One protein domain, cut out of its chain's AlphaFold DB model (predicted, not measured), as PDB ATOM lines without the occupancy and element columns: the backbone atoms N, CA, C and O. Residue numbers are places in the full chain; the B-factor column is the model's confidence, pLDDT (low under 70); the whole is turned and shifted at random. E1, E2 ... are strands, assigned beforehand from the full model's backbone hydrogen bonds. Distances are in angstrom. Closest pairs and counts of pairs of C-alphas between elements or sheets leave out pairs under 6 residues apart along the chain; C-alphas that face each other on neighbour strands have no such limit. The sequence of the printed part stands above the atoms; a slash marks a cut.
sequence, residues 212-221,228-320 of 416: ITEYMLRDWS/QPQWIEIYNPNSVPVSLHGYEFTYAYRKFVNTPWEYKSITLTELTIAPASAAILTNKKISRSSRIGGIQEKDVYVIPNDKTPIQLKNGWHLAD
ATOM      1  N   ILE A 212      81.537  74.736  97.485       95.38
ATOM      2  CA  ILE A 212      82.567  74.607  98.522       95.38
ATOM      3  C   ILE A 212      83.014  76.030  98.841       95.38
ATOM      4  O   ILE A 212      83.680  76.654  98.013       95.38
ATOM      5  N   THR A 213      82.606  76.550  99.994       96.12
ATOM      6  CA  THR A 213      82.867  77.943 100.395       96.12
ATOM      7  C   THR A 213      84.223  78.091 101.059       96.12
ATOM      8  O   THR A 213      84.968  79.011 100.726       96.12
ATOM      9  N   GLU A 214      84.591  77.145 101.921       92.62
ATOM     10  CA  GLU A 214      85.874  77.156 102.615       92.62
ATOM     11  C   GLU A 214      86.447  75.743 102.783       92.62
ATOM     12  O   GLU A 214      85.734  74.738 102.845       92.62
ATOM     13  N   TYR A 215      87.777  75.650 102.817       91.31
ATOM     14  CA  TYR A 215      88.479  74.410 103.119       91.31
ATOM     15  C   TYR A 215      89.785  74.669 103.872       91.31
ATOM     16  O   TYR A 215      90.598  75.515 103.498       91.31
ATOM     17  N   MET A 216      90.051  73.840 104.878       86.75
ATOM     18  CA  MET A 216      91.293  73.821 105.640       86.75
ATOM     19  C   MET A 216      91.942  72.443 105.505       86.75
ATOM     20  O   MET A 216      91.608  71.488 106.203       86.75
ATOM     21  N   LEU A 217      92.879  72.317 104.559       74.06
ATOM     22  CA  LEU A 217      93.458  71.020 104.180       74.06
ATOM     23  C   LEU A 217      94.816  70.709 104.824       74.06
ATOM     24  O   LEU A 217      95.386  69.650 104.549       74.06
ATOM     25  N   ARG A 218      95.368  71.563 105.693       70.19
ATOM     26  CA  ARG A 218      96.635  71.254 106.373       70.19
ATOM     27  C   ARG A 218      96.940  72.215 107.512       70.19
ATOM     28  O   ARG A 218      96.892  73.422 107.307       70.19
ATOM     29  N   ASP A 219      97.447  71.674 108.616       59.69
ATOM     30  CA  ASP A 219      98.395  72.417 109.441       59.69
ATOM     31  C   ASP A 219      99.661  72.646 108.621       59.69
ATOM     32  O   ASP A 219     100.457  71.734 108.382       59.69
ATOM     33  N   TRP A 220      99.841  73.873 108.145       54.16
ATOM     34  CA  TRP A 220     101.102  74.303 107.541       54.16
ATOM     35  C   TRP A 220     102.230  74.387 108.582       54.16
ATOM     36  O   TRP A 220     103.403  74.480 108.225       54.16
ATOM     37  N   SER A 221     101.923  74.318 109.879       52.19
ATOM     38  CA  SER A 221     102.943  74.332 110.915       52.19
ATOM     39  C   SER A 221     103.725  73.012 110.889       52.19
ATOM     40  O   SER A 221     103.437  72.056 111.603       52.19
ATOM     41  N   GLN A 228      95.239  70.978 114.042       69.25
ATOM     42  CA  GLN A 228      93.979  71.605 113.683       69.25
ATOM     43  C   GLN A 228      93.151  70.613 112.854       69.25
ATOM     44  O   GLN A 228      93.697  69.875 112.024       69.25
ATOM     45  N   PRO A 229      91.844  70.505 113.147       70.38
ATOM     46  CA  PRO A 229      90.964  69.663 112.358       70.38
ATOM     47  C   PRO A 229      91.052  70.088 110.896       70.38
ATOM     48  O   PRO A 229      90.943  71.271 110.592       70.38
ATOM     49  N   GLN A 230      91.237  69.129 109.990       84.75
ATOM     50  CA  GLN A 230      90.987  69.418 108.584       84.75
ATOM     51  C   GLN A 230      89.477  69.478 108.419       84.75
ATOM     52  O   GLN A 230      88.763  68.600 108.926       84.75
ATOM     53  N   TRP A 231      88.999  70.512 107.745       90.31
ATOM     54  CA  TRP A 231      87.576  70.700 107.540       90.31
ATOM     55  C   TRP A 231      87.275  71.301 106.173       90.31
ATOM     56  O   TRP A 231      88.148  71.879 105.523       90.31
ATOM     57  N   ILE A 232      86.049  71.080 105.717       91.62
ATOM     58  CA  ILE A 232      85.514  71.586 104.456       91.62
ATOM     59  C   ILE A 232      84.094  72.044 104.724       91.62
ATOM     60  O   ILE A 232      83.329  71.300 105.334       91.62
ATOM     61  N   GLU A 233      83.756  73.237 104.268       94.56
ATOM     62  CA  GLU A 233      82.403  73.765 104.320       94.56
ATOM     63  C   GLU A 233      81.740  73.642 102.947       94.56
ATOM     64  O   GLU A 233      82.316  73.983 101.910       94.56
ATOM     65  N   ILE A 234      80.521  73.110 102.958       95.44
ATOM     66  CA  ILE A 234      79.667  72.952 101.787       95.44
ATOM     67  C   ILE A 234      78.418  73.794 102.012       95.44
ATOM     68  O   ILE A 234      77.670  73.534 102.950       95.44
ATOM     69  N   TYR A 235      78.173  74.762 101.138       96.56
ATOM     70  CA  TYR A 235      77.022  75.653 101.182       96.56
ATOM     71  C   TYR A 235      75.972  75.260 100.143       96.56
ATOM     72  O   TYR A 235      76.288  74.967  98.986       96.56
ATOM     73  N   ASN A 236      74.710  75.278 100.562       97.00
ATOM     74  CA  ASN A 236      73.554  75.099  99.701       97.00
ATOM     75  C   ASN A 236      72.902  76.460  99.399       97.00
ATOM     76  O   ASN A 236      72.146  76.953 100.238       97.00
ATOM     77  N   PRO A 237      73.133  77.054  98.211       96.00
ATOM     78  CA  PRO A 237      72.490  78.313  97.830       96.00
ATOM     79  C   PRO A 237      71.011  78.145  97.448       96.00
ATOM     80  O   PRO A 237      70.298  79.135  97.299       96.00
ATOM     81  N   ASN A 238      70.531  76.908  97.283       95.06
ATOM     82  CA  ASN A 238      69.175  76.650  96.820       95.06
ATOM     83  C   ASN A 238      68.120  77.057  97.848       95.06
ATOM     84  O   ASN A 238      68.336  76.989  99.056       95.06
ATOM     85  N   SER A 239      66.919  77.356  97.352       94.44
ATOM     86  CA  SER A 239      65.711  77.537  98.166       94.44
ATOM     87  C   SER A 239      65.109  76.218  98.670       94.44
ATOM     88  O   SER A 239      64.157  76.233  99.448       94.44
ATOM     89  N   VAL A 240      65.658  75.076  98.246       95.12
ATOM     90  CA  VAL A 240      65.206  73.732  98.623       95.12
ATOM     91  C   VAL A 240      66.325  72.945  99.320       95.12
ATOM     92  O   VAL A 240      67.502  73.148  99.003       95.12
ATOM     93  N   PRO A 241      65.994  72.056 100.277       95.69
ATOM     94  CA  PRO A 241      66.986  71.182 100.890       95.69
ATOM     95  C   PRO A 241      67.642  70.271  99.848       95.69
ATOM     96  O   PRO A 241      66.963  69.740  98.968       95.69
ATOM     97  N   VAL A 242      68.948  70.040  99.978       95.56
ATOM     98  CA  VAL A 242      69.704  69.151  99.086       95.56
ATOM     99  C   VAL A 242      70.218  67.954  99.868       95.56
ATOM    100  O   VAL A 242      71.039  68.093 100.776       95.56
ATOM    101  N   SER A 243      69.744  66.761  99.501       95.00
ATOM    102  CA  SER A 243      70.301  65.505 100.003       95.00
ATOM    103  C   SER A 243      71.652  65.241  99.348       95.00
ATOM    104  O   SER A 243      71.779  65.258  98.124       95.00
ATOM    105  N   LEU A 244      72.656  64.963 100.171       93.12
ATOM    106  CA  LEU A 244      73.982  64.530  99.749       93.12
ATOM    107  C   LEU A 244      74.084  63.005  99.639       93.12
ATOM    108  O   LEU A 244      75.186  62.482  99.487       93.12
ATOM    109  N   HIS A 245      72.971  62.275  99.729       92.50
ATOM    110  CA  HIS A 245      72.977  60.832  99.511       92.50
ATOM    111  C   HIS A 245      73.547  60.506  98.123       92.50
ATOM    112  O   HIS A 245      73.075  61.019  97.111       92.50
ATOM    113  N   GLY A 246      74.575  59.661  98.082       92.12
ATOM    114  CA  GLY A 246      75.244  59.273  96.836       92.12
ATOM    115  C   GLY A 246      76.314  60.258  96.359       92.12
ATOM    116  O   GLY A 246      77.014  59.967  95.388       92.12
ATOM    117  N   TYR A 247      76.514  61.383  97.053       91.62
ATOM    118  CA  TYR A 247      77.655  62.252  96.789       91.62
ATOM    119  C   TYR A 247      78.942  61.602  97.305       91.62
ATOM    120  O   TYR A 247      78.994  61.019  98.394       91.62
ATOM    121  N   GLU A 248      80.003  61.738  96.512       92.12
ATOM    122  CA  GLU A 248      81.349  61.289  96.844       92.12
ATOM    123  C   GLU A 248      82.277  62.503  96.902       92.12
ATOM    124  O   GLU A 248      82.473  63.212  95.912       92.12
ATOM    125  N   PHE A 249      82.851  62.750  98.076       88.69
ATOM    126  CA  PHE A 249      83.888  63.753  98.240       88.69
ATOM    127  C   PHE A 249      85.260  63.108  98.057       88.69
ATOM    128  O   PHE A 249      85.691  62.323  98.904       88.69
ATOM    129  N   THR A 250      85.954  63.467  96.976       88.94
ATOM    130  CA  THR A 250      87.281  62.936  96.647       88.94
ATOM    131  C   THR A 250      88.331  64.027  96.770       88.94
ATOM    132  O   THR A 250      88.254  65.059  96.103       88.94
ATOM    133  N   TYR A 251      89.361  63.782  97.577       85.62
ATOM    134  CA  TYR A 251      90.523  64.662  97.663       85.62
ATOM    135  C   TYR A 251      91.811  63.922  97.338       85.62
ATOM    136  O   TYR A 251      91.995  62.752  97.680       85.62
ATOM    137  N   ALA A 252      92.717  64.644  96.682       86.75
ATOM    138  CA  ALA A 252      94.057  64.184  96.377       86.75
ATOM    139  C   ALA A 252      95.054  64.846  97.332       86.75
ATOM    140  O   ALA A 252      95.052  66.069  97.503       86.75
ATOM    141  N   TYR A 253      95.938  64.058  97.931       85.06
ATOM    142  CA  TYR A 253      97.056  64.566  98.717       85.06
ATOM    143  C   TYR A 253      98.347  63.842  98.340       85.06
ATOM    144  O   TYR A 253      98.338  62.728  97.828       85.06
ATOM    145  N   ARG A 254      99.487  64.483  98.594       85.19
ATOM    146  CA  ARG A 254     100.807  63.856  98.477       85.19
ATOM    147  C   ARG A 254     101.562  64.059  99.779       85.19
ATOM    148  O   ARG A 254     101.544  65.159 100.336       85.19
ATOM    149  N   LYS A 255     102.213  63.005 100.270       81.00
ATOM    150  CA  LYS A 255     103.007  63.064 101.508       81.00
ATOM    151  C   LYS A 255     104.257  63.923 101.313       81.00
ATOM    152  O   LYS A 255     104.568  64.752 102.165       81.00
ATOM    153  N   PHE A 256     104.897  63.795 100.152       82.19
ATOM    154  CA  PHE A 256     106.086  64.549  99.763       82.19
ATOM    155  C   PHE A 256     105.946  65.092  98.337       82.19
ATOM    156  O   PHE A 256     105.102  64.640  97.566       82.19
ATOM    157  N   VAL A 257     106.781  66.068  97.967       84.19
ATOM    158  CA  VAL A 257     106.737  66.712  96.638       84.19
ATOM    159  C   VAL A 257     106.907  65.693  95.500       84.19
ATOM    160  O   VAL A 257     106.284  65.858  94.453       84.19
ATOM    161  N   ASN A 258     107.647  64.607  95.752       90.69
ATOM    162  CA  ASN A 258     108.012  63.587  94.763       90.69
ATOM    163  C   ASN A 258     107.268  62.247  94.926       90.69
ATOM    164  O   ASN A 258     107.622  61.277  94.262       90.69
ATOM    165  N   THR A 259     106.268  62.150  95.808       90.19
ATOM    166  CA  THR A 259     105.424  60.945  95.891       90.19
ATOM    167  C   THR A 259     104.212  61.062  94.968       90.19
ATOM    168  O   THR A 259     103.699  62.176  94.817       90.19
ATOM    169  N   PRO A 260     103.709  59.944  94.408       94.00
ATOM    170  CA  PRO A 260     102.432  59.923  93.700       94.00
ATOM    171  C   PRO A 260     101.299  60.529  94.535       94.00
ATOM    172  O   PRO A 260     101.340  60.513  95.769       94.00
ATOM    173  N   TRP A 261     100.283  61.059  93.855       89.88
ATOM    174  CA  TRP A 261      99.056  61.506  94.508       89.88
ATOM    175  C   TRP A 261      98.299  60.302  95.074       89.88
ATOM    176  O   TRP A 261      98.011  59.346  94.357       89.88
ATOM    177  N   GLU A 262      97.970  60.366  96.359       89.06
ATOM    178  CA  GLU A 262      97.033  59.467  97.022       89.06
ATOM    179  C   GLU A 262      95.646  60.118  96.971       89.06
ATOM    180  O   GLU A 262      95.492  61.296  97.301       89.06
ATOM    181  N   TYR A 263      94.638  59.357  96.547       88.88
ATOM    182  CA  TYR A 263      93.248  59.805  96.505       88.88
ATOM    183  C   TYR A 263      92.478  59.138  97.634       88.88
ATOM    184  O   TYR A 263      92.616  57.934  97.860       88.88
ATOM    185  N   LYS A 264      91.654  59.911  98.339       85.06
ATOM    186  CA  LYS A 264      90.734  59.383  99.342       85.06
ATOM    187  C   LYS A 264      89.340  59.934  99.091       85.06
ATOM    188  O   LYS A 264      89.174  61.133  98.879       85.06
ATOM    189  N   SER A 265      88.373  59.029  99.155       88.56
ATOM    190  CA  SER A 265      86.963  59.317  98.940       88.56
ATOM    191  C   SER A 265      86.147  59.127 100.212       88.56
ATOM    192  O   SER A 265      86.448  58.262 101.045       88.56
ATOM    193  N   ILE A 266      85.103  59.935 100.357       85.25
ATOM    194  CA  ILE A 266      84.116  59.851 101.432       85.25
ATOM    195  C   ILE A 266      82.739  59.865 100.781       85.25
ATOM    196  O   ILE A 266      82.379  60.832 100.116       85.25
ATOM    197  N   THR A 267      81.975  58.796 100.977       89.38
ATOM    198  CA  THR A 267      80.579  58.730 100.536       89.38
ATOM    199  C   THR A 267      79.677  59.260 101.639       89.38
ATOM    200  O   THR A 267      79.784  58.826 102.790       89.38
ATOM    201  N   LEU A 268      78.787  60.181 101.283       88.31
ATOM    202  CA  LEU A 268      77.786  60.740 102.182       88.31
ATOM    203  C   LEU A 268      76.473  59.980 101.965       88.31
ATOM    204  O   LEU A 268      75.985  59.868 100.842       88.31
ATOM    205  N   THR A 269      75.935  59.387 103.029       86.06
ATOM    206  CA  THR A 269      74.744  58.526 102.932       86.06
ATOM    207  C   THR A 269      73.495  59.163 103.528       86.06
ATOM    208  O   THR A 269      72.401  58.844 103.087       86.06
ATOM    209  N   GLU A 270      73.621  60.059 104.507       88.69
ATOM    210  CA  GLU A 270      72.473  60.522 105.311       88.69
ATOM    211  C   GLU A 270      72.581  62.009 105.690       88.69
ATOM    212  O   GLU A 270      72.169  62.428 106.766       88.69
ATOM    213  N   LEU A 271      73.169  62.829 104.818       90.69
ATOM    214  CA  LEU A 271      73.309  64.267 105.055       90.69
ATOM    215  C   LEU A 271      72.395  65.040 104.107       90.69
ATOM    216  O   LEU A 271      72.481  64.852 102.901       90.69
ATOM    217  N   THR A 272      71.542  65.913 104.639       95.12
ATOM    218  CA  THR A 272      70.754  66.880 103.858       95.12
ATOM    219  C   THR A 272      71.121  68.281 104.319       95.12
ATOM    220  O   THR A 272      71.074  68.551 105.516       95.12
ATOM    221  N   ILE A 273      71.488  69.166 103.393       95.50
ATOM    222  CA  ILE A 273      71.768  70.572 103.697       95.50
ATOM    223  C   ILE A 273      70.485  71.373 103.470       95.50
ATOM    224  O   ILE A 273      69.905  71.322 102.384       95.50
ATOM    225  N   ALA A 274      70.027  72.097 104.491       96.00
ATOM    226  CA  ALA A 274      68.859  72.970 104.394       96.00
ATOM    227  C   ALA A 274      69.079  74.115 103.373       96.00
ATOM    228  O   ALA A 274      70.219  74.374 102.979       96.00
ATOM    229  N   PRO A 275      68.012  74.786 102.905       96.19
ATOM    230  CA  PRO A 275      68.132  75.974 102.065       96.19
ATOM    231  C   PRO A 275      69.011  77.050 102.707       96.19
ATOM    232  O   PRO A 275      68.953  77.227 103.927       96.19
ATOM    233  N   ALA A 276      69.797  77.766 101.900       94.75
ATOM    234  CA  ALA A 276      70.668  78.863 102.342       94.75
ATOM    235  C   ALA A 276      71.511  78.528 103.594       94.75
ATOM    236  O   ALA A 276      71.713  79.367 104.470       94.75
ATOM    237  N   SER A 277      71.967  77.278 103.703       95.69
ATOM    238  CA  SER A 277      72.680  76.757 104.875       95.69
ATOM    239  C   SER A 277      73.982  76.075 104.472       95.69
ATOM    240  O   SER A 277      74.142  75.652 103.325       95.69
ATOM    241  N   ALA A 278      74.907  75.940 105.424       95.31
ATOM    242  CA  ALA A 278      76.187  75.273 105.227       95.31
ATOM    243  C   ALA A 278      76.342  74.029 106.116       95.31
ATOM    244  O   ALA A 278      75.717  73.911 107.170       95.31
ATOM    245  N   ALA A 279      77.181  73.093 105.679       93.38
ATOM    246  CA  ALA A 279      77.588  71.917 106.435       93.38
ATOM    247  C   ALA A 279      79.115  71.830 106.493       93.38
ATOM    248  O   ALA A 279      79.783  71.906 105.460       93.38
ATOM    249  N   ILE A 280      79.661  71.609 107.692       92.06
ATOM    250  CA  ILE A 280      81.099  71.433 107.910       92.06
ATOM    251  C   ILE A 280      81.416  69.941 108.047       92.06
ATOM    252  O   ILE A 280      80.916  69.239 108.927       92.06
ATOM    253  N   LEU A 281      82.292  69.445 107.177       90.19
ATOM    254  CA  LEU A 281      82.827  68.089 107.224       90.19
ATOM    255  C   LEU A 281      84.223  68.126 107.835       90.19
ATOM    256  O   LEU A 281      85.120  68.724 107.247       90.19
ATOM    257  N   THR A 282      84.441  67.458 108.973       88.38
ATOM    258  CA  THR A 282      85.761  67.408 109.621       88.38
ATOM    259  C   THR A 282      86.292  65.990 109.822       88.38
ATOM    260  O   THR A 282      85.556  65.042 110.113       88.38
ATOM    261  N   ASN A 283      87.608  65.829 109.652       78.31
ATOM    262  CA  ASN A 283      88.302  64.553 109.833       78.31
ATOM    263  C   ASN A 283      88.670  64.263 111.292       78.31
ATOM    264  O   ASN A 283      89.174  63.182 111.603       78.31
ATOM    265  N   LYS A 284      88.500  65.246 112.177       76.75
ATOM    266  CA  LYS A 284      88.858  65.114 113.577       76.75
ATOM    267  C   LYS A 284      87.594  64.842 114.358       76.75
ATOM    268  O   LYS A 284      86.588  65.530 114.215       76.75
ATOM    269  N   LYS A 285      87.674  63.870 115.257       67.69
ATOM    270  CA  LYS A 285      86.672  63.741 116.304       67.69
ATOM    271  C   LYS A 285      86.719  65.015 117.139       67.69
ATOM    272  O   LYS A 285      87.693  65.234 117.858       67.69
ATOM    273  N   ILE A 286      85.689  65.849 117.029       61.00
ATOM    274  CA  ILE A 286      85.515  66.973 117.941       61.00
ATOM    275  C   ILE A 286      85.259  66.357 119.314       61.00
ATOM    276  O   ILE A 286      84.224  65.734 119.560       61.00
ATOM    277  N   SER A 287      86.255  66.420 120.199       54.59
ATOM    278  CA  SER A 287      86.027  66.062 121.591       54.59
ATOM    279  C   SER A 287      85.242  67.208 122.217       54.59
ATOM    280  O   SER A 287      85.538  68.367 121.950       54.59
ATOM    281  N   ARG A 288      84.282  66.911 123.100       53.34
ATOM    282  CA  ARG A 288      83.455  67.920 123.804       53.34
ATOM    283  C   ARG A 288      84.251  69.029 124.531       53.34
ATOM    284  O   ARG A 288      83.661  69.965 125.051       53.34
ATOM    285  N   SER A 289      85.574  68.899 124.624       46.78
ATOM    286  CA  SER A 289      86.505  69.812 125.286       46.78
ATOM    287  C   SER A 289      87.419  70.606 124.339       46.78
ATOM    288  O   SER A 289      88.136  71.488 124.810       46.78
ATOM    289  N   SER A 290      87.458  70.306 123.035       43.66
ATOM    290  CA  SER A 290      88.379  70.975 122.112       43.66
ATOM    291  C   SER A 290      87.779  72.284 121.608       43.66
ATOM    292  O   SER A 290      86.920  72.275 120.734       43.66
ATOM    293  N   ARG A 291      88.257  73.410 122.152       47.59
ATOM    294  CA  ARG A 291      87.998  74.748 121.609       47.59
ATOM    295  C   ARG A 291      88.667  74.862 120.241       47.59
ATOM    296  O   ARG A 291      89.895  74.835 120.158       47.59
ATOM    297  N   ILE A 292      87.877  74.982 119.182       47.75
ATOM    298  CA  ILE A 292      88.377  75.381 117.868       47.75
ATOM    299  C   ILE A 292      88.434  76.916 117.878       47.75
ATOM    300  O   ILE A 292      87.411  77.581 117.953       47.75
ATOM    301  N   GLY A 293      89.642  77.478 117.911       40.59
ATOM    302  CA  GLY A 293      89.912  78.821 117.383       40.59
ATOM    303  C   GLY A 293      89.153  80.033 117.944       40.59
ATOM    304  O   GLY A 293      88.937  80.968 117.192       40.59
ATOM    305  N   GLY A 294      88.781  80.081 119.228       32.34
ATOM    306  CA  GLY A 294      88.320  81.341 119.846       32.34
ATOM    307  C   GLY A 294      86.916  81.820 119.452       32.34
ATOM    308  O   GLY A 294      86.548  82.935 119.811       32.34
ATOM    309  N   ILE A 295      86.117  80.984 118.791       32.81
ATOM    310  CA  ILE A 295      84.708  81.270 118.504       32.81
ATOM    311  C   ILE A 295      83.919  81.075 119.812       32.81
ATOM    312  O   ILE A 295      83.835  79.961 120.336       32.81
ATOM    313  N   GLN A 296      83.440  82.170 120.414       28.81
ATOM    314  CA  GLN A 296      82.515  82.115 121.551       28.81
ATOM    315  C   GLN A 296      81.091  81.833 121.054       28.81
ATOM    316  O   GLN A 296      80.686  82.321 120.007       28.81
ATOM    317  N   GLU A 297      80.370  81.025 121.834       31.25
ATOM    318  CA  GLU A 297      79.006  80.524 121.614       31.25
ATOM    319  C   GLU A 297      78.018  81.571 121.070       31.25
ATOM    320  O   GLU A 297      77.673  82.504 121.800       31.25
ATOM    321  N   LYS A 298      77.487  81.332 119.858       26.02
ATOM    322  CA  LYS A 298      76.045  81.360 119.526       26.02
ATOM    323  C   LYS A 298      75.782  81.010 118.045       26.02
ATOM    324  O   LYS A 298      76.283  81.700 117.170       26.02
ATOM    325  N   ASP A 299      74.925  79.992 117.866       28.22
ATOM    326  CA  ASP A 299      74.136  79.584 116.677       28.22
ATOM    327  C   ASP A 299      74.932  78.979 115.482       28.22
ATOM    328  O   ASP A 299      75.818  79.630 114.953       28.22
ATOM    329  N   VAL A 300      74.691  77.734 115.002       29.33
ATOM    330  CA  VAL A 300      73.594  77.281 114.087       29.33
ATOM    331  C   VAL A 300      73.576  75.725 113.902       29.33
ATOM    332  O   VAL A 300      74.609  75.066 113.960       29.33
ATOM    333  N   TYR A 301      72.395  75.126 113.621       34.72
ATOM    334  CA  TYR A 301      72.102  73.671 113.504       34.72
ATOM    335  C   TYR A 301      71.784  73.157 112.076       34.72
ATOM    336  O   TYR A 301      71.121  73.852 111.312       34.72
ATOM    337  N   VAL A 302      72.019  71.852 111.823       30.33
ATOM    338  CA  VAL A 302      71.133  70.975 111.009       30.33
ATOM    339  C   VAL A 302      70.914  69.637 111.747       30.33
ATOM    340  O   VAL A 302      71.866  68.973 112.149       30.33
ATOM    341  N   ILE A 303      69.647  69.261 111.956       29.38
ATOM    342  CA  ILE A 303      69.173  68.123 112.770       29.38
ATOM    343  C   ILE A 303      68.710  66.970 111.852       29.38
ATOM    344  O   ILE A 303      67.806  67.200 111.048       29.38
ATOM    345  N   PRO A 304      69.194  65.721 112.007       29.06
ATOM    346  CA  PRO A 304      68.392  64.538 111.708       29.06
ATOM    347  C   PRO A 304      67.426  64.269 112.877       29.06
ATOM    348  O   PRO A 304      67.787  64.428 114.047       29.06
ATOM    349  N   ASN A 305      66.182  63.883 112.572       29.47
ATOM    350  CA  ASN A 305      65.069  63.745 113.530       29.47
ATOM    351  C   ASN A 305      65.320  62.781 114.717       29.47
ATOM    352  O   ASN A 305      64.513  62.730 115.646       29.47
ATOM    353  N   ASP A 306      66.425  62.041 114.738       33.38
ATOM    354  CA  ASP A 306      66.680  60.925 115.641       33.38
ATOM    355  C   ASP A 306      68.012  61.014 116.411       33.38
ATOM    356  O   ASP A 306      68.632  59.998 116.679       33.38
ATOM    357  N   LYS A 307      68.435  62.208 116.855       33.47
ATOM    358  CA  LYS A 307      69.388  62.445 117.981       33.47
ATOM    359  C   LYS A 307      70.725  61.666 117.983       33.47
ATOM    360  O   LYS A 307      71.440  61.708 118.989       33.47
ATOM    361  N   THR A 308      71.099  60.991 116.901       33.53
ATOM    362  CA  THR A 308      72.254  60.091 116.861       33.53
ATOM    363  C   THR A 308      73.335  60.725 115.988       33.53
ATOM    364  O   THR A 308      73.058  61.071 114.842       33.53
ATOM    365  N   PRO A 309      74.568  60.927 116.493       40.03
ATOM    366  CA  PRO A 309      75.668  61.408 115.666       40.03
ATOM    367  C   PRO A 309      75.893  60.441 114.504       40.03
ATOM    368  O   PRO A 309      76.212  59.271 114.732       40.03
ATOM    369  N   ILE A 310      75.756  60.923 113.270       42.16
ATOM    370  CA  ILE A 310      76.032  60.107 112.088       42.16
ATOM    371  C   ILE A 310      77.550  59.988 111.967       42.16
ATOM    372  O   ILE A 310      78.261  60.938 111.627       42.16
ATOM    373  N   GLN A 311      78.072  58.811 112.303       38.47
ATOM    374  CA  GLN A 311      79.473  58.493 112.092       38.47
ATOM    375  C   GLN A 311      79.671  58.139 110.618       38.47
ATOM    376  O   GLN A 311      79.206  57.103 110.146       38.47
ATOM    377  N   LEU A 312      80.382  58.996 109.885       41.38
ATOM    378  CA  LEU A 312      80.746  58.705 108.505       41.38
ATOM    379  C   LEU A 312      81.834  57.619 108.486       41.38
ATOM    380  O   LEU A 312      82.702  57.547 109.367       41.38
ATOM    381  N   LYS A 313      81.823  56.761 107.460       32.69
ATOM    382  CA  LYS A 313      82.908  55.788 107.249       32.69
ATOM    383  C   LYS A 313      84.248  56.537 107.108       32.69
ATOM    384  O   LYS A 313      84.309  57.630 106.556       32.69
ATOM    385  N   ASN A 314      85.342  55.926 107.577       38.78
ATOM    386  CA  ASN A 314      86.731  56.425 107.480       38.78
ATOM    387  C   ASN A 314      87.169  57.522 108.474       38.78
ATOM    388  O   ASN A 314      88.163  58.207 108.207       38.78
ATOM    389  N   GLY A 315      86.488  57.652 109.619       42.19
ATOM    390  CA  GLY A 315      86.926  58.497 110.742       42.19
ATOM    391  C   GLY A 315      86.538  59.974 110.634       42.19
ATOM    392  O   GLY A 315      87.037  60.784 111.408       42.19
ATOM    393  N   TRP A 316      85.664  60.315 109.687       45.44
ATOM    394  CA  TRP A 316      85.089  61.651 109.567       45.44
ATOM    395  C   TRP A 316      83.863  61.773 110.461       45.44
ATOM    396  O   TRP A 316      83.093  60.824 110.632       45.44
ATOM    397  N   HIS A 317      83.703  62.950 111.044       46.31
ATOM    398  CA  HIS A 317      82.601  63.261 111.930       46.31
ATOM    399  C   HIS A 317      81.800  64.404 111.324       46.31
ATOM    400  O   HIS A 317      82.377  65.376 110.831       46.31
ATOM    401  N   LEU A 318      80.474  64.273 111.361       44.00
ATOM    402  CA  LEU A 318      79.618  65.430 111.193       44.00
ATOM    403  C   LEU A 318      79.711  66.247 112.478       44.00
ATOM    404  O   LEU A 318      79.551  65.710 113.579       44.00
ATOM    405  N   ALA A 319      80.025  67.516 112.321       37.62
ATOM    406  CA  ALA A 319      80.147  68.461 113.403       37.62
ATOM    407  C   ALA A 319      79.217  69.631 113.100       37.62
ATOM    408  O   ALA A 319      79.199  70.117 111.969       37.62
ATOM    409  N   ASP A 320      78.458  70.071 114.100       40.66
ATOM    410  CA  ASP A 320      78.074  71.479 114.143       40.66
ATOM    411  C   ASP A 320      79.353  72.309 114.362       40.66
ATOM    412  O   ASP A 320      80.424  71.769 114.674       40.66
TER     413      ASP A 320
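AT A GLANCE: This is residues 212 to 221 and 228 to 320 of the 416 residues of the protein "Lamin tail domain-containing protein" of Candidatus Poribacteria bacterium (UniProt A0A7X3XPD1). With little regular structure, the domain has a twisted four-strand sheet, order E1 E2 E5 E6, a separate hairpin of E3 and E4, and a long loop, residues 283 to 316. The 103 printed residues hold six named strands, E1 to E6 in chain order, 32 residues in all, and no named helix: all strand, both sheets antiparallel. It is only just compact, close to loose: radius of gyration of the C-alphas 14.9 A, spans 45 by 33 by 25 A.

IN THESE COORDINATES: E1, residues 212 to 216, begins at C-alpha 212 (82.567, 74.607, 98.522). E2, 231 to 236, spans 16.7 A; E3, 248 to 253, 16.2 A; E4, 262 to 267, and E5, 277 to 282, 16.8 A each. E6, 317 to 319, ends at C-alpha 319 (80.147, 68.461, 113.403).

HOW THE PARTS SIT: Antiparallel neighbours are E1 and E2 (N 216 to O 231, 2.8 A), E2 and E5 (N 234 to O 279, 2.9 A), the hairpin E5 and E6 (N 317 to O 282, 2.9 A) and the hairpin E3 and E4 (N 249 to O 266, 2.8 A). E3 and E5 are apart.

THE WHOLE: C-alphas 258 and 305, farthest apart, are 46.9 A apart. Across the cut, residues 222 to 227, C-alphas 221 and 228 are 9.8 A apart. Links E2 to E3 and E5 to E6 are long. Residues 219 to 221, 228 and 285 to 320 have pLDDT under 70.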